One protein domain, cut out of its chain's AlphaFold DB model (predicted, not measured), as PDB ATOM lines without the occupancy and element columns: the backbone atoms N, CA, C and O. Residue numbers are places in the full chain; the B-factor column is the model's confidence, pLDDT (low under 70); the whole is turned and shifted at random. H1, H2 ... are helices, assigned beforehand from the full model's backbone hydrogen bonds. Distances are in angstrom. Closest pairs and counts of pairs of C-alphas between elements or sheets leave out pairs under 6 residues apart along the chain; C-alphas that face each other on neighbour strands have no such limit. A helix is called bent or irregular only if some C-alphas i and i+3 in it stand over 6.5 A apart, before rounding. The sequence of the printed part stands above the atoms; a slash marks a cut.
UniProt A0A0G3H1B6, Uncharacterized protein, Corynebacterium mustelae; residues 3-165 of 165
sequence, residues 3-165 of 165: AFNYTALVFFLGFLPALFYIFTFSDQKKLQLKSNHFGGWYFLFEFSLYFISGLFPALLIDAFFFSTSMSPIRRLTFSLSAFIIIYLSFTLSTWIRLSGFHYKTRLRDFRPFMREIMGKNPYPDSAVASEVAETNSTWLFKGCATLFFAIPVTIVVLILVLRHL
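AT A GLANCE: This is residues 3 to 165 of the 165 residues of an uncharacterized protein of Corynebacterium mustelae (UniProt A0A0G3H1B6). Four long helices lie roughly lengthwise in a loose bundle, H3 in the middle and H1, H4 and H6 round it. Short H2 and H5 lie at one end, where the loop of residues 118 to 138 reaches outward. The printed part has 163 residues, six named helices, H1 to H6, and no named strand: all helix, loose, radius of gyration of the C-alphas 18.8 A, spans 61 by 35 by 23 A.

IN THESE COORDINATES: H1, residues 3 to 23, starts at C-alpha (-14.467, -5.698, 35.696) and is irregular, C-alphas 14 and 17 being 7.2 A apart. H2 is residues 27 to 35, H3 39 to 66, 39.3 A long, and H4 72 to 97, 36.7 A. H5, residues 107 to 117, is only just irregular, C-alphas 108 and 111 being 6.6 A apart. H6, residues 139 to 164, 37.2 A, ends at C-alpha (10.300, -1.758, 44.507).

HOW THE PARTS SIT: Hub H3 touches H1, closest C-alphas Gly 14 and Leu 55, 4.1 A, opposite ways at 11 degrees, a shallow tilt. H3, H4 and H6 form an up and down bundle, each running against the one before. H2 and H3 touch only at the corner, closest C-alphas Leu 33 and Gly 39, 4.1 A. H2 and H4 have every O i to N i+4 pair within hydrogen-bond range; H1 has 13 of 17, H3 23 of 24, H5 5 of 7, H6 21 of 22.

THE WHOLE: The farthest C-alphas, Ala 3 and Ala 127, are 62.7 A apart. The printed part has no cut; the H5 to H6 link is long. Model confidence is under 70 at 21 residues, among them 124 to 135.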
ATOM      1  N   ALA A   3     -15.805  -5.083  35.782       56.19
ATOM      2  CA  ALA A   3     -14.467  -5.698  35.696       56.19
ATOM      3  C   ALA A   3     -14.459  -7.188  35.286       56.19
ATOM      4  O   ALA A   3     -13.595  -7.609  34.524       56.19
ATOM      5  N   PHE A   4     -15.454  -7.968  35.729       58.53
ATOM      6  CA  PHE A   4     -15.542  -9.407  35.438       58.53
ATOM      7  C   PHE A   4     -15.666  -9.708  33.932       58.53
ATOM      8  O   PHE A   4     -15.067 -10.660  33.438       58.53
ATOM      9  N   ASN A   5     -16.381  -8.857  33.188       70.12
ATOM     10  CA  ASN A   5     -16.559  -9.027  31.745       70.12
ATOM     11  C   ASN A   5     -15.270  -8.734  30.957       70.12
ATOM     12  O   ASN A   5     -15.012  -9.400  29.957       70.12
ATOM     13  N   TYR A   6     -14.440  -7.787  31.413       75.88
ATOM     14  CA  TYR A   6     -13.176  -7.452  30.745       75.88
ATOM     15  C   TYR A   6     -12.093  -8.507  30.982       75.88
ATOM     16  O   TYR A   6     -11.431  -8.903  30.026       75.88
ATOM     17  N   THR A   7     -11.966  -9.026  32.209       76.69
ATOM     18  CA  THR A   7     -11.071 -10.155  32.519       76.69
ATOM     19  C   THR A   7     -11.385 -11.369  31.652       76.69
ATOM     20  O   THR A   7     -10.494 -11.919  31.004       76.69
ATOM     21  N   ALA A   8     -12.662 -11.761  31.581       79.75
ATOM     22  CA  ALA A   8     -13.081 -12.884  30.751       79.75
ATOM     23  C   ALA A   8     -12.755 -12.637  29.270       79.75
ATOM     24  O   ALA A   8     -12.198 -13.510  28.608       79.75
ATOM     25  N   LEU A   9     -13.041 -11.436  28.759       84.69
ATOM     26  CA  LEU A   9     -12.768 -11.073  27.371       84.69
ATOM     27  C   LEU A   9     -11.271 -11.137  27.041       84.69
ATOM     28  O   LEU A   9     -10.904 -11.788  26.067       84.69
ATOM     29  N   VAL A  10     -10.400 -10.530  27.856       83.75
ATOM     30  CA  VAL A  10      -8.939 -10.565  27.650       83.75
ATOM     31  C   VAL A  10      -8.419 -12.001  27.700       83.75
ATOM     32  O   VAL A  10      -7.634 -12.401  26.840       83.75
ATOM     33  N   PHE A  11      -8.906 -12.798  28.652       83.19
ATOM     34  CA  PHE A  11      -8.553 -14.208  28.760       83.19
ATOM     35  C   PHE A  11      -8.933 -14.991  27.495       83.19
ATOM     36  O   PHE A  11      -8.080 -15.675  26.931       83.19
ATOM     37  N   PHE A  12     -10.165 -14.849  26.991       87.31
ATOM     38  CA  PHE A  12     -10.606 -15.525  25.764       87.31
ATOM     39  C   PHE A  12      -9.868 -15.035  24.512       87.31
ATOM     40  O   PHE A  12      -9.526 -15.855  23.657       87.31
ATOM     41  N   LEU A  13      -9.556 -13.737  24.419       89.19
ATOM     42  CA  LEU A  13      -8.717 -13.196  23.344       89.19
ATOM     43  C   LEU A  13      -7.327 -13.849  23.329       89.19
ATOM     44  O   LEU A  13      -6.790 -14.105  22.254       89.19
ATOM     45  N   GLY A  14      -6.780 -14.194  24.499       88.56
ATOM     46  CA  GLY A  14      -5.504 -14.901  24.618       88.56
ATOM     47  C   GLY A  14      -5.478 -16.276  23.935       88.56
ATOM     48  O   GLY A  14      -4.418 -16.717  23.497       88.56
ATOM     49  N   PHE A  15      -6.627 -16.939  23.772       91.19
ATOM     50  CA  PHE A  15      -6.712 -18.225  23.065       91.19
ATOM     51  C   PHE A  15      -6.847 -18.084  21.548       91.19
ATOM     52  O   PHE A  15      -6.641 -19.072  20.841       91.19
ATOM     53  N   LEU A  16      -7.181 -16.898  21.027       91.88
ATOM     54  CA  LEU A  16      -7.460 -16.714  19.600       91.88
ATOM     55  C   LEU A  16      -6.331 -17.203  18.686       91.88
ATOM     56  O   LEU A  16      -6.650 -17.922  17.741       91.88
ATOM     57  N   PRO A  17      -5.039 -16.908  18.936       91.62
ATOM     58  CA  PRO A  17      -3.981 -17.381  18.046       91.62
ATOM     59  C   PRO A  17      -3.873 -18.913  18.015       91.62
ATOM     60  O   PRO A  17      -3.691 -19.503  16.952       91.62
ATOM     61  N   ALA A  18      -4.045 -19.577  19.164       90.38
ATOM     62  CA  ALA A  18      -4.035 -21.037  19.241       90.38
ATOM     63  C   ALA A  18      -5.260 -21.658  18.556       90.38
ATOM     64  O   ALA A  18      -5.136 -22.653  17.843       90.38
ATOM     65  N   LEU A  19      -6.443 -21.063  18.738       90.44
ATOM     66  CA  LEU A  19      -7.659 -21.492  18.052       90.44
ATOM     67  C   LEU A  19      -7.530 -21.311  16.542       90.44
ATOM     68  O   LEU A  19      -7.853 -22.234  15.802       90.44
ATOM     69  N   PHE A  20      -7.008 -20.169  16.092       91.12
ATOM     70  CA  PHE A  20      -6.730 -19.915  14.683       91.12
ATOM     71  C   PHE A  20      -5.840 -21.016  14.106       91.12
ATOM     72  O   PHE A  20      -6.243 -21.657  13.142       91.12
ATOM     73  N   TYR A  21      -4.716 -21.328  14.762       89.69
ATOM     74  CA  TYR A  21      -3.835 -22.423  14.347       89.69
ATOM     75  C   TYR A  21      -4.574 -23.763  14.221       89.69
ATOM     76  O   TYR A  21      -4.411 -24.450  13.215       89.69
ATOM     77  N   ILE A  22      -5.417 -24.118  15.200       88.31
ATOM     78  CA  ILE A  22      -6.201 -25.365  15.185       88.31
ATOM     79  C   ILE A  22      -7.219 -25.376  14.035       88.31
ATOM     80  O   ILE A  22      -7.353 -26.392  13.358       88.31
ATOM     81  N   PHE A  23      -7.943 -24.278  13.806       88.25
ATOM     82  CA  PHE A  23      -8.983 -24.205  12.773       88.25
ATOM     83  C   PHE A  23      -8.411 -24.123  11.358       88.25
ATOM     84  O   PHE A  23      -8.993 -24.682  10.434       88.25
ATOM     85  N   THR A  24      -7.259 -23.477  11.182       87.81
ATOM     86  CA  THR A  24      -6.547 -23.438   9.897       87.81
ATOM     87  C   THR A  24      -5.659 -24.661   9.674       87.81
ATOM     88  O   THR A  24      -4.930 -24.718   8.682       87.81
ATOM     89  N   PHE A  25      -5.679 -25.637  10.589       85.62
ATOM     90  CA  PHE A  25      -4.855 -26.836  10.492       85.62
ATOM     91  C   PHE A  25      -5.353 -27.735   9.354       85.62
ATOM     92  O   PHE A  25      -6.268 -28.540   9.519       85.62
ATOM     93  N   SER A  26      -4.753 -27.572   8.176       84.44
ATOM     94  CA  SER A  26      -5.172 -28.262   6.959       84.44
ATOM     95  C   SER A  26      -4.697 -29.718   6.899       84.44
ATOM     96  O   SER A  26      -3.670 -30.096   7.474       84.44
ATOM     97  N   ASP A  27      -5.394 -30.537   6.109       83.81
ATOM     98  CA  ASP A  27      -4.960 -31.909   5.816       83.81
ATOM     99  C   ASP A  27      -3.590 -31.949   5.119       83.81
ATOM    100  O   ASP A  27      -2.791 -32.855   5.359       83.81
ATOM    101  N   GLN A  28      -3.265 -30.927   4.320       82.75
ATOM    102  CA  GLN A  28      -1.939 -30.771   3.716       82.75
ATOM    103  C   GLN A  28      -0.849 -30.590   4.779       82.75
ATOM    104  O   GLN A  28       0.180 -31.265   4.723       82.75
ATOM    105  N   LYS A  29      -1.084 -29.740   5.788       85.81
ATOM    106  CA  LYS A  29      -0.157 -29.557   6.915       85.81
ATOM    107  C   LYS A  29       0.012 -30.859   7.694       85.81
ATOM    108  O   LYS A  29       1.132 -31.238   8.033       85.81
ATOM    109  N   LYS A  30      -1.082 -31.590   7.916       85.44
ATOM    110  CA  LYS A  30      -1.055 -32.910   8.559       85.44
ATOM    111  C   LYS A  30      -0.180 -33.901   7.785       85.44
ATOM    112  O   LYS A  30       0.634 -34.591   8.395       85.44
ATOM    113  N   LEU A  31      -0.315 -33.963   6.460       84.81
ATOM    114  CA  LEU A  31       0.518 -34.814   5.603       84.81
ATOM    115  C   LEU A  31       1.992 -34.397   5.654       84.81
ATOM    116  O   LEU A  31       2.846 -35.256   5.868       84.81
ATOM    117  N   GLN A  32       2.278 -33.096   5.564       86.00
ATOM    118  CA  GLN A  32       3.637 -32.550   5.646       86.00
ATOM    119  C   GLN A  32       4.327 -32.913   6.971       86.00
ATOM    120  O   GLN A  32       5.491 -33.314   6.984       86.00
ATOM    121  N   LEU A  33       3.612 -32.807   8.095       86.88
ATOM    122  CA  LEU A  33       4.141 -33.163   9.415       86.88
ATOM    123  C   LEU A  33       4.310 -34.679   9.579       86.88
ATOM    124  O   LEU A  33       5.223 -35.117  10.271       86.88
ATOM    125  N   LYS A  34       3.487 -35.505   8.925       83.75
ATOM    126  CA  LYS A  34       3.695 -36.964   8.918       83.75
ATOM    127  C   LYS A  34       4.913 -37.379   8.093       83.75
ATOM    128  O   LYS A  34       5.594 -38.327   8.477       83.75
ATOM    129  N   SER A  35       5.168 -36.711   6.967       83.81
ATOM    130  CA  SER A  35       6.296 -37.032   6.085       83.81
ATOM    131  C   SER A  35       7.629 -36.473   6.583       83.81
ATOM    132  O   SER A  35       8.678 -37.003   6.227       83.81
ATOM    133  N   ASN A  36       7.612 -35.412   7.395       83.25
ATOM    134  CA  ASN A  36       8.825 -34.817   7.949       83.25
ATOM    135  C   ASN A  36       9.363 -35.646   9.131       83.25
ATOM    136  O   ASN A  36       8.630 -35.978  10.064       83.25
ATOM    137  N   HIS A  37      10.672 -35.926   9.124       81.88
ATOM    138  CA  HIS A  37      11.365 -36.627  10.205       81.88
ATOM    139  C   HIS A  37      11.153 -35.966  11.579       81.88
ATOM    140  O   HIS A  37      10.962 -36.670  12.571       81.88
ATOM    141  N   PHE A  38      11.116 -34.628  11.626       87.38
ATOM    142  CA  PHE A  38      10.910 -33.839  12.846       87.38
ATOM    143  C   PHE A  38       9.498 -33.265  12.974       87.38
ATOM    144  O   PHE A  38       9.281 -32.344  13.761       87.38
ATOM    145  N   GLY A  39       8.514 -33.778  12.230       86.00
ATOM    146  CA  GLY A  39       7.173 -33.186  12.188       86.00
ATOM    147  C   GLY A  39       6.495 -33.051  13.554       86.00
ATOM    148  O   GLY A  39       5.734 -32.116  13.779       86.00
ATOM    149  N   GLY A  40       6.834 -33.915  14.512       87.62
ATOM    150  CA  GLY A  40       6.338 -33.785  15.879       87.62
ATOM    151  C   GLY A  40       6.892 -32.566  16.611       87.62
ATOM    152  O   GLY A  40       6.145 -31.836  17.259       87.62
ATOM    153  N   TRP A  41       8.189 -32.303  16.461       89.44
ATOM    154  CA  TRP A  41       8.827 -31.113  17.016       89.44
ATOM    155  C   TRP A  41       8.344 -29.835  16.331       89.44
ATOM    156  O   TRP A  41       8.060 -28.863  17.027       89.44
ATOM    157  N   TYR A  42       8.152 -29.856  15.007       89.38
ATOM    158  CA  TYR A  42       7.528 -28.745  14.277       89.38
ATOM    159  C   TYR A  42       6.136 -28.424  14.812       89.38
ATOM    160  O   TYR A  42       5.860 -27.267  15.114       89.38
ATOM    161  N   PHE A  43       5.284 -29.437  14.993       89.81
ATOM    162  CA  PHE A  43       3.955 -29.226  15.559       89.81
ATOM    163  C   PHE A  43       4.028 -28.597  16.951       89.81
ATOM    164  O   PHE A  43       3.317 -27.630  17.208       89.81
ATOM    165  N   LEU A  44       4.868 -29.141  17.844       89.31
ATOM    166  CA  LEU A  44       4.995 -28.621  19.207       89.31
ATOM    167  C   LEU A  44       5.450 -27.165  19.185       89.31
ATOM    168  O   LEU A  44       4.800 -26.329  19.793       89.31
ATOM    169  N   PHE A  45       6.516 -26.848  18.452       90.81
ATOM    170  CA  PHE A  45       7.064 -25.493  18.416       90.81
ATOM    171  C   PHE A  45       6.112 -24.493  17.762       90.81
ATOM    172  O   PHE A  45       5.960 -23.386  18.276       90.81
ATOM    173  N   GLU A  46       5.450 -24.864  16.663       91.06
ATOM    174  CA  GLU A  46       4.463 -23.993  16.018       91.06
ATOM    175  C   GLU A  46       3.292 -23.737  16.963       91.06
ATOM    176  O   GLU A  46       2.960 -22.585  17.233       91.06
ATOM    177  N   PHE A  47       2.718 -24.791  17.541       90.44
ATOM    178  CA  PHE A  47       1.618 -24.651  18.486       90.44
ATOM    179  C   PHE A  47       2.009 -23.810  19.707       90.44
ATOM    180  O   PHE A  47       1.272 -22.898  20.083       90.44
ATOM    181  N   SER A  48       3.186 -24.059  20.289       91.38
ATOM    182  CA  SER A  48       3.718 -23.272  21.400       91.38
ATOM    183  C   SER A  48       3.890 -21.803  21.019       91.38
ATOM    184  O   SER A  48       3.532 -20.941  21.812       91.38
ATOM    185  N   LEU A  49       4.372 -21.488  19.813       92.12
ATOM    186  CA  LEU A  49       4.506 -20.108  19.342       92.12
ATOM    187  C   LEU A  49       3.150 -19.382  19.345       92.12
ATOM    188  O   LEU A  49       3.032 -18.309  19.943       92.12
ATOM    189  N   TYR A  50       2.121 -19.974  18.728       91.25
ATOM    190  CA  TYR A  50       0.771 -19.396  18.695       91.25
ATOM    191  C   TYR A  50       0.173 -19.283  20.098       91.25
ATOM    192  O   TYR A  50      -0.360 -18.246  20.477       91.25
ATOM    193  N   PHE A  51       0.297 -20.330  20.907       91.56
ATOM    194  CA  PHE A  51      -0.306 -20.354  22.231       91.56
ATOM    195  C   PHE A  51       0.330 -19.342  23.187       91.56
ATOM    196  O   PHE A  51      -0.369 -18.584  23.859       91.56
ATOM    197  N   ILE A  52       1.662 -19.310  23.241       92.31
ATOM    198  CA  ILE A  52       2.406 -18.445  24.152       92.31
ATOM    199  C   ILE A  52       2.229 -16.975  23.759       92.31
ATOM    200  O   ILE A  52       1.989 -16.146  24.635       92.31
ATOM    201  N   SER A  53       2.295 -16.647  22.464       91.50
ATOM    202  CA  SER A  53       2.127 -15.264  21.988       91.50
ATOM    203  C   SER A  53       0.740 -14.676  22.269       91.50
ATOM    204  O   SER A  53       0.623 -13.459  22.372       91.50
ATOM    205  N   GLY A  54      -0.292 -15.510  22.435       91.62
ATOM    206  CA  GLY A  54      -1.631 -15.075  22.837       91.62
ATOM    207  C   GLY A  54      -1.852 -15.088  24.351       91.62
ATOM    208  O   GLY A  54      -2.179 -14.061  24.950       91.62
ATOM    209  N   LEU A  55      -1.674 -16.245  24.994       92.06
ATOM    210  CA  LEU A  55      -2.114 -16.433  26.378       92.06
ATOM    211  C   LEU A  55      -1.205 -15.731  27.392       92.06
ATOM    212  O   LEU A  55      -1.698 -15.197  28.386       92.06
ATOM    213  N   PHE A  56       0.110 -15.718  27.157       91.12
ATOM    214  CA  PHE A  56       1.055 -15.087  28.078       91.12
ATOM    215  C   PHE A  56       0.767 -13.587  28.277       91.12
ATOM    216  O   PHE A  56       0.568 -13.184  29.427       91.12
ATOM    217  N   PRO A  57       0.662 -12.748  27.222       89.31
ATOM    218  CA  PRO A  57       0.327 -11.340  27.412       89.31
ATOM    219  C   PRO A  57      -1.083 -11.138  27.981       89.31
ATOM    220  O   PRO A  57      -1.259 -10.254  28.814       89.31
ATOM    221  N   ALA A  58      -2.068 -11.964  27.610       89.75
ATOM    222  CA  ALA A  58      -3.422 -11.871  28.161       89.75
ATOM    223  C   ALA A  58      -3.448 -12.069  29.688       89.75
ATOM    224  O   ALA A  58      -4.052 -11.275  30.409       89.75
ATOM    225  N   LEU A  59      -2.742 -13.086  30.194       88.56
ATOM    226  CA  LEU A  59      -2.655 -13.367  31.631       88.56
ATOM    227  C   LEU A  59      -1.839 -12.325  32.401       88.56
ATOM    228  O   LEU A  59      -2.145 -12.056  33.564       88.56
ATOM    229  N   LEU A  60      -0.823 -11.726  31.769       87.88
ATOM    230  CA  LEU A  60      -0.120 -10.581  32.347       87.88
ATOM    231  C   LEU A  60      -1.051  -9.371  32.455       87.88
ATOM    232  O   LEU A  60      -1.171  -8.791  33.532       87.88
ATOM    233  N   ILE A  61      -1.759  -9.016  31.382       86.56
ATOM    234  CA  ILE A  61      -2.709  -7.896  31.400       86.56
ATOM    235  C   ILE A  61      -3.771  -8.113  32.489       86.56
ATOM    236  O   ILE A  61      -4.046  -7.203  33.271       86.56
ATOM    237  N   ASP A  62      -4.309  -9.326  32.616       83.81
ATOM    238  CA  ASP A  62      -5.277  -9.639  33.669       83.81
ATOM    239  C   ASP A  62      -4.699  -9.483  35.091       83.81
ATOM    240  O   ASP A  62      -5.299  -8.817  35.946       83.81
ATOM    241  N   ALA A  63      -3.493 -10.015  35.329       83.44
ATOM    242  CA  ALA A  63      -2.815  -9.926  36.624       83.44
ATOM    243  C   ALA A  63      -2.598  -8.479  37.089       83.44
ATOM    244  O   ALA A  63      -2.777  -8.180  38.274       83.44
ATOM    245  N   PHE A  64      -2.202  -7.589  36.174       80.94
ATOM    246  CA  PHE A  64      -1.828  -6.215  36.516       80.94
ATOM    247  C   PHE A  64      -3.017  -5.256  36.547       80.94
ATOM    248  O   PHE A  64      -3.097  -4.430  37.457       80.94
ATOM    249  N   PHE A  65      -3.946  -5.363  35.596       79.06
ATOM    250  CA  PHE A  65      -4.970  -4.335  35.404       79.06
ATOM    251  C   PHE A  65      -6.319  -4.668  36.042       79.06
ATOM    252  O   PHE A  65      -7.050  -3.747  36.405       79.06
ATOM    253  N   PHE A  66      -6.660  -5.949  36.217       71.44
ATOM    254  CA  PHE A  66      -8.040  -6.331  36.546       71.44
ATOM    255  C   PHE A  66      -8.192  -7.145  37.834       71.44
ATOM    256  O   PHE A  66      -9.213  -7.027  38.515       71.44
ATOM    257  N   SER A  67      -7.179  -7.916  38.229       68.75
ATOM    258  CA  SER A  67      -7.265  -8.811  39.390       68.75
ATOM    259  C   SER A  67      -7.116  -8.089  40.744       68.75
ATOM    260  O   SER A  67      -6.203  -8.377  41.497       68.75
ATOM    261  N   THR A  68      -7.978  -7.134  41.115       70.50
ATOM    262  CA  THR A  68      -7.752  -6.251  42.289       70.50
ATOM    263  C   THR A  68      -7.850  -6.913  43.675       70.50
ATOM    264  O   THR A  68      -7.495  -6.293  44.677       70.50
ATOM    265  N   SER A  69      -8.278  -8.172  43.754       73.19
ATOM    266  CA  SER A  69      -8.621  -8.864  45.006       73.19
ATOM    267  C   SER A  69      -7.441  -9.488  45.765       73.19
ATOM    268  O   SER A  69      -7.614  -9.925  46.901       73.19
ATOM    269  N   MET A  70      -6.244  -9.550  45.172       79.19
ATOM    270  CA  MET A  70      -5.054 -10.174  45.779       79.19
ATOM    271  C   MET A  70      -3.867  -9.204  45.863       79.19
ATOM    272  O   MET A  70      -3.887  -8.153  45.231       79.19
ATOM    273  N   SER A  71      -2.802  -9.538  46.599       84.38
ATOM    274  CA  SER A  71      -1.549  -8.768  46.529       84.38
ATOM    275  C   SER A  71      -0.875  -8.930  45.152       84.38
ATOM    276  O   SER A  71      -1.018  -9.995  44.543       84.38
ATOM    277  N   PRO A  72      -0.127  -7.930  44.647       81.38
ATOM    278  CA  PRO A  72       0.478  -7.974  43.307       81.38
ATOM    279  C   PRO A  72       1.335  -9.221  43.043       81.38
ATOM    280  O   PRO A  72       1.192  -9.871  42.009       81.38
ATOM    281  N   ILE A  73       2.154  -9.622  44.021       82.00
ATOM    282  CA  ILE A  73       2.976 -10.839  43.946       82.00
ATOM    283  C   ILE A  73       2.091 -12.086  43.811       82.00
ATOM    284  O   ILE A  73       2.362 -12.958  42.990       82.00
ATOM    285  N   ARG A  74       1.001 -12.169  44.583       84.12
ATOM    286  CA  ARG A  74       0.095 -13.324  44.555       84.12
ATOM    287  C   ARG A  74      -0.669 -13.417  43.232       84.12
ATOM    288  O   ARG A  74      -0.849 -14.528  42.744       84.12
ATOM    289  N   ARG A  75      -1.053 -12.281  42.630       84.38
ATOM    290  CA  ARG A  75      -1.652 -12.225  41.280       84.38
ATOM    291  C   ARG A  75      -0.685 -12.744  40.225       84.38
ATOM    292  O   ARG A  75      -1.057 -13.614  39.447       84.38
ATOM    293  N   LEU A  76       0.558 -12.253  40.233       83.62
ATOM    294  CA  LEU A  76       1.575 -12.667  39.267       83.62
ATOM    295  C   LEU A  76       1.870 -14.166  39.385       83.62
ATOM    296  O   LEU A  76       1.852 -14.871  38.378       83.62
ATOM    297  N   THR A  77       2.079 -14.669  40.605       86.44
ATOM    298  CA  THR A  77       2.302 -16.102  40.840       86.44
ATOM    299  C   THR A  77       1.113 -16.929  40.365       86.44
ATOM    300  O   THR A  77       1.308 -17.913  39.658       86.44
ATOM    301  N   PHE A  78      -0.116 -16.514  40.691       88.31
ATOM    302  CA  PHE A  78      -1.323 -17.204  40.243       88.31
ATOM    303  C   PHE A  78      -1.422 -17.246  38.713       88.31
ATOM    304  O   PHE A  78      -1.624 -18.322  38.156       88.31
ATOM    305  N   SER A  79      -1.212 -16.120  38.029       88.06
ATOM    306  CA  SER A  79      -1.261 -16.055  36.564       88.06
ATOM    307  C   SER A  79      -0.162 -16.876  35.895       88.06
ATOM    308  O   SER A  79      -0.427 -17.531  34.890       88.06
ATOM    309  N   LEU A  80       1.051 -16.914  36.455       88.38
ATOM    310  CA  LEU A  80       2.131 -17.769  35.951       88.38
ATOM    311  C   LEU A  80       1.822 -19.257  36.154       88.38
ATOM    312  O   LEU A  80       2.019 -20.057  35.240       88.38
ATOM    313  N   SER A  81       1.297 -19.644  37.320       89.94
ATOM    314  CA  SER A  81       0.857 -21.020  37.564       89.94
ATOM    315  C   SER A  81      -0.292 -21.416  36.634       89.94
ATOM    316  O   SER A  81      -0.243 -22.486  36.028       89.94
ATOM    317  N   ALA A  82      -1.287 -20.541  36.463       90.38
ATOM    318  CA  ALA A  82      -2.395 -20.750  35.539       90.38
ATOM    319  C   ALA A  82      -1.892 -20.892  34.097       90.38
ATOM    320  O   ALA A  82      -2.289 -21.829  33.410       90.38
ATOM    321  N   PHE A  83      -0.963 -20.038  33.659       92.00
ATOM    322  CA  PHE A  83      -0.337 -20.137  32.341       92.00
ATOM    323  C   PHE A  83       0.297 -21.512  32.114       92.00
ATOM    324  O   PHE A  83       0.006 -22.147  31.104       92.00
ATOM    325  N   ILE A  84       1.114 -21.996  33.058       91.56
ATOM    326  CA  ILE A  84       1.786 -23.298  32.942       91.56
ATOM    327  C   ILE A  84       0.759 -24.432  32.857       91.56
ATOM    328  O   ILE A  84       0.868 -25.292  31.983       91.56
ATOM    329  N   ILE A  85      -0.250 -24.427  33.734       93.94
ATOM    330  CA  ILE A  85      -1.282 -25.471  33.769       93.94
ATOM    331  C   ILE A  85      -2.070 -25.481  32.457       93.94
ATOM    332  O   ILE A  85      -2.162 -26.523  31.809       93.94
ATOM    333  N   ILE A  86      -2.588 -24.325  32.031       93.31
ATOM    334  CA  ILE A  86      -3.376 -24.216  30.799       93.31
ATOM    335  C   ILE A  86      -2.505 -24.593  29.596       93.31
ATOM    336  O   ILE A  86      -2.952 -25.372  28.761       93.31
ATOM    337  N   TYR A  87      -1.256 -24.123  29.520       92.31
ATOM    338  CA  TYR A  87      -0.328 -24.480  28.445       92.31
ATOM    339  C   TYR A  87      -0.124 -25.992  28.333       92.31
ATOM    340  O   TYR A  87      -0.276 -26.550  27.245       92.31
ATOM    341  N   LEU A  88       0.179 -26.669  29.445       92.56
ATOM    342  CA  LEU A  88       0.402 -28.114  29.448       92.56
ATOM    343  C   LEU A  88      -0.870 -28.876  29.068       92.56
ATOM    344  O   LEU A  88      -0.818 -29.748  28.199       92.56
ATOM    345  N   SER A  89      -2.014 -28.521  29.662       93.00
ATOM    346  CA  SER A  89      -3.299 -29.152  29.353       93.00
ATOM    347  C   SER A  89      -3.682 -28.961  27.887       93.00
ATOM    348  O   SER A  89      -3.998 -29.933  27.206       93.00
ATOM    349  N   PHE A  90      -3.600 -27.736  27.366       91.12
ATOM    350  CA  PHE A  90      -4.030 -27.424  26.002       91.12
ATOM    351  C   PHE A  90      -3.085 -28.021  24.957       91.12
ATOM    352  O   PHE A  90      -3.548 -28.561  23.950       91.12
ATOM    353  N   THR A  91      -1.773 -28.004  25.215       89.69
ATOM    354  CA  THR A  91      -0.781 -28.664  24.354       89.69
ATOM    355  C   THR A  91      -1.029 -30.162  24.305       89.69
ATOM    356  O   THR A  91      -1.127 -30.719  23.215       89.69
ATOM    357  N   LEU A  92      -1.213 -30.814  25.458       89.00
ATOM    358  CA  LEU A  92      -1.460 -32.252  25.515       89.00
ATOM    359  C   LEU A  92      -2.785 -32.632  24.837       89.00
ATOM    360  O   LEU A  92      -2.811 -33.545  24.013       89.00
ATOM    361  N   SER A  93      -3.876 -31.917  25.123       90.44
ATOM    362  CA  SER A  93      -5.179 -32.171  24.497       90.44
ATOM    363  C   SER A  93      -5.138 -31.976  22.982       90.44
ATOM    364  O   SER A  93      -5.670 -32.802  22.238       90.44
ATOM    365  N   THR A  94      -4.481 -30.917  22.507       87.62
ATOM    366  CA  THR A  94      -4.369 -30.640  21.068       87.62
ATOM    367  C   THR A  94      -3.457 -31.654  20.384       87.62
ATOM    368  O   THR A  94      -3.785 -32.137  19.300       87.62
ATOM    369  N   TRP A  95      -2.366 -32.050  21.042       85.56
ATOM    370  CA  TRP A  95      -1.486 -33.126  20.594       85.56
ATOM    371  C   TRP A  95      -2.256 -34.437  20.414       85.56
ATOM    372  O   TRP A  95      -2.191 -35.044  19.348       85.56
ATOM    373  N   ILE A  96      -3.051 -34.844  21.409       85.56
ATOM    374  CA  ILE A  96      -3.901 -36.042  21.330       85.56
ATOM    375  C   ILE A  96      -4.887 -35.927  20.157       85.56
ATOM    376  O   ILE A  96      -4.963 -36.826  19.316       85.56
ATOM    377  N   ARG A  97      -5.609 -34.803  20.063       84.69
ATOM    378  CA  ARG A  97      -6.664 -34.579  19.063       84.69
ATOM    379  C   ARG A  97      -6.137 -34.580  17.627       84.69
ATOM    380  O   ARG A  97      -6.759 -35.172  16.749       84.69
ATOM    381  N   LEU A  98      -5.009 -33.920  17.372       78.94
ATOM    382  CA  LEU A  98      -4.464 -33.723  16.022       78.94
ATOM    383  C   LEU A  98      -3.489 -34.829  15.587       78.94
ATOM    384  O   LEU A  98      -2.721 -34.643  14.641       78.94
ATOM    385  N   SER A  99      -3.576 -36.011  16.214       68.06
ATOM    386  CA  SER A  99      -2.791 -37.204  15.863       68.06
ATOM    387  C   SER A  99      -1.299 -37.108  16.218       68.06
ATOM    388  O   SER A  99      -0.471 -37.743  15.570       68.06
ATOM    389  N   GLY A 100      -0.963 -36.373  17.280       60.94
ATOM    390  CA  GLY A 100       0.395 -36.170  17.783       60.94
ATOM    391  C   GLY A 100       1.185 -37.458  18.020       60.94
ATOM    392  O   GLY A 100       2.361 -37.533  17.693       60.94
ATOM    393  N   PHE A 101       0.527 -38.522  18.484       62.88
ATOM    394  CA  PHE A 101       1.157 -39.834  18.697       62.88
ATOM    395  C   PHE A 101       1.708 -40.490  17.425       62.88
ATOM    396  O   PHE A 101       2.557 -41.374  17.509       62.88
ATOM    397  N   HIS A 102       1.235 -40.069  16.250       68.06
ATOM    398  CA  HIS A 102       1.776 -40.527  14.974       68.06
ATOM    399  C   HIS A 102       3.008 -39.725  14.538       68.06
ATOM    400  O   HIS A 102       3.715 -40.153  13.625       68.06
ATOM    401  N   TYR A 103       3.285 -38.586  15.178       71.44
ATOM    402  CA  TYR A 103       4.493 -37.811  14.946       71.44
ATOM    403  C   TYR A 103       5.612 -38.289  15.875       71.44
ATOM    404  O   TYR A 103       5.428 -38.489  17.075       71.44
ATOM    405  N   LYS A 104       6.815 -38.472  15.326       69.94
ATOM    406  CA  LYS A 104       7.977 -38.884  16.118       69.94
ATOM    407  C   LYS A 104       8.484 -37.693  16.942       69.94
ATOM    408  O   LYS A 104       9.033 -36.748  16.389       69.94
ATOM    409  N   THR A 105       8.330 -37.752  18.265       76.81
ATOM    410  CA  THR A 105       8.925 -36.804  19.231       76.81
ATOM    411  C   THR A 105       9.894 -37.526  20.156       76.81
ATOM    412  O   THR A 105       9.677 -37.637  21.363       76.81
ATOM    413  N   ARG A 106      10.966 -38.095  19.598       81.44
ATOM    414  CA  ARG A 106      12.012 -38.703  20.429       81.44
ATOM    415  C   ARG A 106      12.920 -37.591  20.938       81.44
ATOM    416  O   ARG A 106      13.353 -36.747  20.157       81.44
ATOM    417  N   LEU A 107      13.273 -37.630  22.222       82.00
ATOM    418  CA  LEU A 107      14.215 -36.675  22.829       82.00
ATOM    419  C   LEU A 107      15.545 -36.599  22.066       82.00
ATOM    420  O   LEU A 107      16.096 -35.518  21.890       82.00
ATOM    421  N   ARG A 108      16.031 -37.729  21.542       83.06
ATOM    422  CA  ARG A 108      17.257 -37.779  20.731       83.06
ATOM    423  C   ARG A 108      17.164 -36.979  19.420       83.06
ATOM    424  O   ARG A 108      18.185 -36.524  18.921       83.06
ATOM    425  N   ASP A 109      15.953 -36.799  18.890       84.75
ATOM    426  CA  ASP A 109      15.695 -36.080  17.640       84.75
ATOM    427  C   ASP A 109      15.581 -34.559  17.892       84.75
ATOM    428  O   ASP A 109      15.605 -33.776  16.948       84.75
ATOM    429  N   PHE A 110      15.533 -34.118  19.161       87.19
ATOM    430  CA  PHE A 110      15.434 -32.702  19.535       87.19
ATOM    431  C   PHE A 110      16.650 -31.882  19.095       87.19
ATOM    432  O   PHE A 110      16.510 -30.815  18.506       87.19
ATOM    433  N   ARG A 111      17.867 -32.368  19.374       87.38
ATOM    434  CA  ARG A 111      19.097 -31.653  18.999       87.38
ATOM    435  C   ARG A 111      19.241 -31.534  17.471       87.38
ATOM    436  O   ARG A 111      19.520 -30.425  17.016       87.38
ATOM    437  N   PRO A 112      19.046 -32.608  16.681       87.19
ATOM    438  CA  PRO A 112      18.973 -32.507  15.226       87.19
ATOM    439  C   PRO A 112      17.896 -31.526  14.744       87.19
ATOM    440  O   PRO A 112      18.202 -30.665  13.926       87.19
ATOM    441  N   PHE A 113      16.690 -31.562  15.320       88.19
ATOM    442  CA  PHE A 113      15.625 -30.601  15.013       88.19
ATOM    443  C   PHE A 113      16.057 -29.149  15.257       88.19
ATOM    444  O   PHE A 113      15.908 -28.307  14.376       88.19
ATOM    445  N   MET A 114      16.645 -28.853  16.422       88.69
ATOM    446  CA  MET A 114      17.138 -27.509  16.743       88.69
ATOM    447  C   MET A 114      18.170 -27.028  15.720       88.69
ATOM    448  O   MET A 114      18.148 -25.867  15.323       88.69
ATOM    449  N   ARG A 115      19.063 -27.915  15.264       86.12
ATOM    450  CA  ARG A 115      20.038 -27.587  14.216       86.12
ATOM    451  C   ARG A 115      19.349 -27.291  12.885       86.12
ATOM    452  O   ARG A 115      19.692 -26.283  12.276       86.12
ATOM    453  N   GLU A 116      18.360 -28.091  12.494       87.06
ATOM    454  CA  GLU A 116      17.589 -27.867  11.266       87.06
ATOM    455  C   GLU A 116      16.895 -26.503  11.275       87.06
ATOM    456  O   GLU A 116      17.081 -25.710  10.355       87.06
ATOM    457  N   ILE A 117      16.154 -26.168  12.336       87.19
ATOM    458  CA  ILE A 117      15.426 -24.891  12.384       87.19
ATOM    459  C   ILE A 117      16.364 -23.677  12.472       87.19
ATOM    460  O   ILE A 117      15.970 -22.574  12.085       87.19
ATOM    461  N   MET A 118      17.603 -23.878  12.937       86.31
ATOM    462  CA  MET A 118      18.687 -22.891  12.912       86.31
ATOM    463  C   MET A 118      19.342 -22.736  11.532       86.31
ATOM    464  O   MET A 118      20.179 -21.848  11.387       86.31
ATOM    465  N   GLY A 119      18.990 -23.568  10.547       82.81
ATOM    466  CA  GLY A 119      19.600 -23.565   9.212       82.81
ATOM    467  C   GLY A 119      20.915 -24.346   9.115       82.81
ATOM    468  O   GLY A 119      21.670 -24.196   8.157       82.81
ATOM    469  N   LYS A 120      21.220 -25.173  10.125       83.75
ATOM    470  CA  LYS A 120      22.433 -26.001  10.201       83.75
ATOM    471  C   LYS A 120      22.119 -27.446   9.826       83.75
ATOM    472  O   LYS A 120      21.012 -27.925  10.055       83.75
ATOM    473  N   ASN A 121      23.132 -28.183   9.364       81.38
ATOM    474  CA  ASN A 121      22.992 -29.620   9.117       81.38
ATOM    475  C   ASN A 121      22.548 -30.359  10.411       81.38
ATOM    476  O   ASN A 121      23.268 -30.277  11.423       81.38
ATOM    477  N   PRO A 122      21.395 -31.065  10.405       81.75
ATOM    478  CA  PRO A 122      20.875 -31.806  11.556       81.75
ATOM    479  C   PRO A 122      21.746 -32.999  11.980       81.75
ATOM    480  O   PRO A 122      21.761 -33.327  13.170       81.75
ATOM    481  N   TYR A 123      22.521 -33.593  11.062       81.62
ATOM    482  CA  TYR A 123      23.418 -34.725  11.324       81.62
ATOM    483  C   TYR A 123      24.853 -34.393  10.880       81.62
ATOM    484  O   TYR A 123      25.244 -34.702   9.759       81.62
ATOM    485  N   PRO A 124      25.659 -33.743  11.741       65.38
ATOM    486  CA  PRO A 124      27.024 -33.346  11.383       65.38
ATOM    487  C   PRO A 124      27.971 -34.535  11.168       65.38
ATOM    488  O   PRO A 124      28.921 -34.407  10.406       65.38
ATOM    489  N   ASP A 125      27.689 -35.675  11.804       68.88
ATOM    490  CA  ASP A 125      28.560 -36.858  11.801       68.88
ATOM    491  C   ASP A 125      28.123 -37.923  10.775       68.88
ATOM    492  O   ASP A 125      28.673 -39.023  10.736       68.88
ATOM    493  N   SER A 126      27.095 -37.648   9.958       62.81
ATOM    494  CA  SER A 126      26.674 -38.589   8.917       62.81
ATOM    495  C   SER A 126      27.678 -38.600   7.766       62.81
ATOM    496  O   SER A 126      28.028 -37.546   7.246       62.81
ATOM    497  N   ALA A 127      28.073 -39.794   7.311       54.53
ATOM    498  CA  ALA A 127      29.007 -39.996   6.192       54.53
ATOM    499  C   ALA A 127      28.557 -39.346   4.868       54.53
ATOM    500  O   ALA A 127      29.361 -39.134   3.964       54.53
ATOM    501  N   VAL A 128      27.272 -39.006   4.760       53.00
ATOM    502  CA  VAL A 128      26.770 -38.102   3.732       53.00
ATOM    503  C   VAL A 128      27.126 -36.693   4.190       53.00
ATOM    504  O   VAL A 128      26.400 -36.100   4.991       53.00
ATOM    505  N   ALA A 129      28.263 -36.177   3.717       48.12
ATOM    506  CA  ALA A 129      28.551 -34.751   3.745       48.12
ATOM    507  C   ALA A 129      27.435 -34.071   2.952       48.12
ATOM    508  O   ALA A 129      27.469 -33.976   1.730       48.12
ATOM    509  N   SER A 130      26.359 -33.732   3.648       48.34
ATOM    510  CA  SER A 130      25.243 -33.044   3.045       48.34
ATOM    511  C   SER A 130      25.801 -31.671   2.678       48.34
ATOM    512  O   SER A 130      26.195 -30.919   3.572       48.34
ATOM    513  N   GLU A 131      25.926 -31.399   1.375       50.62
ATOM    514  CA  GLU A 131      26.209 -30.082   0.791       50.62
ATOM    515  C   GLU A 131      25.051 -29.134   1.142       50.62
ATOM    516  O   GLU A 131      24.279 -28.679   0.304       50.62
ATOM    517  N   VAL A 132      24.838 -28.905   2.432       52.88
ATOM    518  CA  VAL A 132      23.790 -28.041   2.941       52.88
ATOM    519  C   VAL A 132      24.429 -26.678   2.968       52.88
ATOM    520  O   VAL A 132      25.117 -26.321   3.925       52.88
ATOM    521  N   ALA A 133      24.229 -25.944   1.873       49.69
ATOM    522  CA  ALA A 133      24.314 -24.495   1.881       49.69
ATOM    523  C   ALA A 133      23.722 -23.999   3.206       49.69
ATOM    524  O   ALA A 133      22.622 -24.429   3.564       49.69
ATOM    525  N   GLU A 134      24.457 -23.171   3.955       55.16
ATOM    526  CA  GLU A 134      23.918 -22.510   5.145       55.16
ATOM    527  C   GLU A 134      22.587 -21.871   4.754       55.16
ATOM    528  O   GLU A 134      22.527 -20.885   4.019       55.16
ATOM    529  N   THR A 135      21.495 -22.497   5.177       63.62
ATOM    530  CA  THR A 135      20.167 -21.971   4.912       63.62
ATOM    531  C   THR A 135      19.866 -20.983   6.020       63.62
ATOM    532  O   THR A 135      20.301 -21.136   7.161       63.62
ATOM    533  N   ASN A 136      19.147 -19.914   5.695       75.69
ATOM    534  CA  ASN A 136      18.732 -18.962   6.714       75.69
ATOM    535  C   ASN A 136      17.898 -19.670   7.792       75.69
ATOM    536  O   ASN A 136      17.080 -20.539   7.486       75.69
ATOM    537  N   SER A 137      18.066 -19.256   9.049       82.06
ATOM    538  CA  SER A 137      17.251 -19.775  10.146       82.06
ATOM    539  C   SER A 137      15.760 -19.566   9.877       82.06
ATOM    540  O   SER A 137      15.326 -18.526   9.362       82.06
ATOM    541  N   THR A 138      14.967 -20.574  10.234       85.69
ATOM    542  CA  THR A 138      13.524 -20.577   9.990       85.69
ATOM    543  C   THR A 138      12.826 -19.486  10.805       85.69
ATOM    544  O   THR A 138      13.266 -19.103  11.893       85.69
ATOM    545  N   TRP A 139      11.683 -19.007  10.312       85.69
ATOM    546  CA  TRP A 139      10.819 -18.091  11.066       85.69
ATOM    547  C   TRP A 139      10.358 -18.682  12.400       85.69
ATOM    548  O   TRP A 139      10.243 -17.950  13.380       85.69
ATOM    549  N   LEU A 140      10.167 -20.005  12.450       86.62
ATOM    550  CA  LEU A 140       9.840 -20.729  13.672       86.62
ATOM    551  C   LEU A 140      10.945 -20.577  14.722       86.62
ATOM    552  O   LEU A 140      10.665 -20.213  15.861       86.62
ATOM    553  N   PHE A 141      12.206 -20.780  14.328       86.19
ATOM    554  CA  PHE A 141      13.341 -20.577  15.225       86.19
ATOM    555  C   PHE A 141      13.432 -19.129  15.704       86.19
ATOM    556  O   PHE A 141      13.553 -18.901  16.904       86.19
ATOM    557  N   LYS A 142      13.325 -18.152  14.792       86.88
ATOM    558  CA  LYS A 142      13.376 -16.724  15.141       86.88
ATOM    559  C   LYS A 142      12.273 -16.358  16.138       86.88
ATOM    560  O   LYS A 142      12.575 -15.800  17.186       86.88
ATOM    561  N   GLY A 143      11.026 -16.735  15.854       84.94
ATOM    562  CA  GLY A 143       9.878 -16.449  16.716       84.94
ATOM    563  C   GLY A 143       9.991 -17.103  18.093       84.94
ATOM    564  O   GLY A 143       9.834 -16.430  19.111       84.94
ATOM    565  N   CYS A 144      10.330 -18.394  18.145       87.19
ATOM    566  CA  CYS A 144      10.518 -19.089  19.415       87.19
ATOM    567  C   CYS A 144      11.693 -18.505  20.206       87.19
ATOM    568  O   CYS A 144      11.541 -18.265  21.398       87.19
ATOM    569  N   ALA A 145      12.833 -18.223  19.568       85.88
ATOM    570  CA  ALA A 145      13.987 -17.614  20.229       85.88
ATOM    571  C   ALA A 145      13.644 -16.239  20.821       85.88
ATOM    572  O   ALA A 145      14.000 -15.961  21.967       85.88
ATOM    573  N   THR A 146      12.895 -15.407  20.088       86.19
ATOM    574  CA  THR A 146      12.408 -14.119  20.598       86.19
ATOM    575  C   THR A 146      11.513 -14.304  21.820       86.19
ATOM    576  O   THR A 146      11.722 -13.615  22.815       86.19
ATOM    577  N   LEU A 147      10.565 -15.249  21.806       86.56
ATOM    578  CA  LEU A 147       9.708 -15.519  22.969       86.56
ATOM    579  C   LEU A 147      10.495 -16.072  24.163       86.56
ATOM    580  O   LEU A 147      10.294 -15.615  25.289       86.56
ATOM    581  N   PHE A 148      11.419 -17.008  23.927       81.62
ATOM    582  CA  PHE A 148      12.279 -17.578  24.967       81.62
ATOM    583  C   PHE A 148      13.183 -16.536  25.623       81.62
ATOM    584  O   PHE A 148      13.556 -16.720  26.775       81.62
ATOM    585  N   PHE A 149      13.519 -15.452  24.926       84.56
ATOM    586  CA  PHE A 149      14.246 -14.331  25.514       84.56
ATOM    587  C   PHE A 149      13.304 -13.322  26.189       84.56
ATOM    588  O   PHE A 149      13.522 -12.933  27.335       84.56
ATOM    589  N   ALA A 150      12.226 -12.927  25.510       85.12
ATOM    590  CA  ALA A 150      11.316 -11.887  25.981       85.12
ATOM    591  C   ALA A 150      10.564 -12.289  27.257       85.12
ATOM    592  O   ALA A 150      10.401 -11.461  28.150       85.12
ATOM    593  N   ILE A 151      10.126 -13.546  27.375       87.44
ATOM    594  CA  ILE A 151       9.328 -14.014  28.518       87.44
ATOM    595  C   ILE A 151      10.129 -13.982  29.824       87.44
ATOM    596  O   ILE A 151       9.669 -13.326  30.761       87.44
ATOM    597  N   PRO A 152      11.324 -14.599  29.924       85.50
ATOM    598  CA  PRO A 152      12.136 -14.503  31.133       85.50
ATOM    599  C   PRO A 152      12.509 -13.063  31.476       85.50
ATOM    600  O   PRO A 152      12.401 -12.684  32.639       85.50
ATOM    601  N   VAL A 153      12.889 -12.248  30.483       87.25
ATOM    602  CA  VAL A 153      13.211 -10.829  30.709       87.25
ATOM    603  C   VAL A 153      12.003 -10.093  31.284       87.25
ATOM    604  O   VAL A 153      12.140  -9.390  32.281       87.25
ATOM    605  N   THR A 154      10.814 -10.315  30.724       86.81
ATOM    606  CA  THR A 154       9.566  -9.730  31.231       86.81
ATOM    607  C   THR A 154       9.310 -10.171  32.669       86.81
ATOM    608  O   THR A 154       9.071  -9.329  33.523       86.81
ATOM    609  N   ILE A 155       9.430 -11.465  32.980       85.38
ATOM    610  CA  ILE A 155       9.233 -11.981  34.343       85.38
ATOM    611  C   ILE A 155      10.226 -11.340  35.325       85.38
ATOM    612  O   ILE A 155       9.813 -10.888  36.391       85.38
ATOM    613  N   VAL A 156      11.514 -11.261  34.976       85.19
ATOM    614  CA  VAL A 156      12.548 -10.660  35.836       85.19
ATOM    615  C   VAL A 156      12.269  -9.178  36.075       85.19
ATOM    616  O   VAL A 156      12.264  -8.740  37.224       85.19
ATOM    617  N   VAL A 157      11.990  -8.414  35.016       86.06
ATOM    618  CA  VAL A 157      11.656  -6.986  35.124       86.06
ATOM    619  C   VAL A 157      10.417  -6.791  35.995       86.06
ATOM    620  O   VAL A 157      10.426  -5.938  36.879       86.06
ATOM    621  N   LEU A 158       9.382  -7.611  35.812       83.50
ATOM    622  CA  LEU A 158       8.166  -7.544  36.620       83.50
ATOM    623  C   LEU A 158       8.434  -7.853  38.095       83.50
ATOM    624  O   LEU A 158       7.919  -7.145  38.956       83.50
ATOM    625  N   ILE A 159       9.260  -8.855  38.407       81.62
ATOM    626  CA  ILE A 159       9.660  -9.154  39.791       81.62
ATOM    627  C   ILE A 159      10.401  -7.963  40.409       81.62
ATOM    628  O   ILE A 159      10.128  -7.611  41.555       81.62
ATOM    629  N   LEU A 160      11.317  -7.333  39.667       82.81
ATOM    630  CA  LEU A 160      12.058  -6.164  40.148       82.81
ATOM    631  C   LEU A 160      11.121  -4.983  40.419       82.81
ATOM    632  O   LEU A 160      11.155  -4.425  41.512       82.81
ATOM    633  N   VAL A 161      10.242  -4.650  39.471       82.75
ATOM    634  CA  VAL A 161       9.256  -3.570  39.628       82.75
ATOM    635  C   VAL A 161       8.346  -3.832  40.827       82.75
ATOM    636  O   VAL A 161       8.173  -2.955  41.665       82.75
ATOM    637  N   LEU A 162       7.824  -5.054  40.965       78.06
ATOM    638  CA  LEU A 162       6.947  -5.434  42.077       78.06
ATOM    639  C   LEU A 162       7.644  -5.481  43.440       78.06
ATOM    640  O   LEU A 162       6.960  -5.453  44.455       78.06
ATOM    641  N   ARG A 163       8.974  -5.602  43.484       75.62
ATOM    642  CA  ARG A 163       9.748  -5.556  44.732       75.62
ATOM    643  C   ARG A 163      10.040  -4.122  45.183       75.62
ATOM    644  O   ARG A 163      10.319  -3.911  46.360       75.62
ATOM    645  N   HIS A 164      10.036  -3.174  44.249       71.44
ATOM    646  CA  HIS A 164      10.300  -1.758  44.507       71.44
ATOM    647  C   HIS A 164       9.028  -0.916  44.714       71.44
ATOM    648  O   HIS A 164       9.150   0.233  45.136       71.44
ATOM    649  N   LEU A 165       7.848  -1.475  44.422       61.22
ATOM    650  CA  LEU A 165       6.523  -0.928  44.739       61.22
ATOM    651  C   LEU A 165       6.034  -1.431  46.101       61.22
ATOM    652  O   LEU A 165       5.388  -0.629  46.808       61.22
TER     653      LEU A 165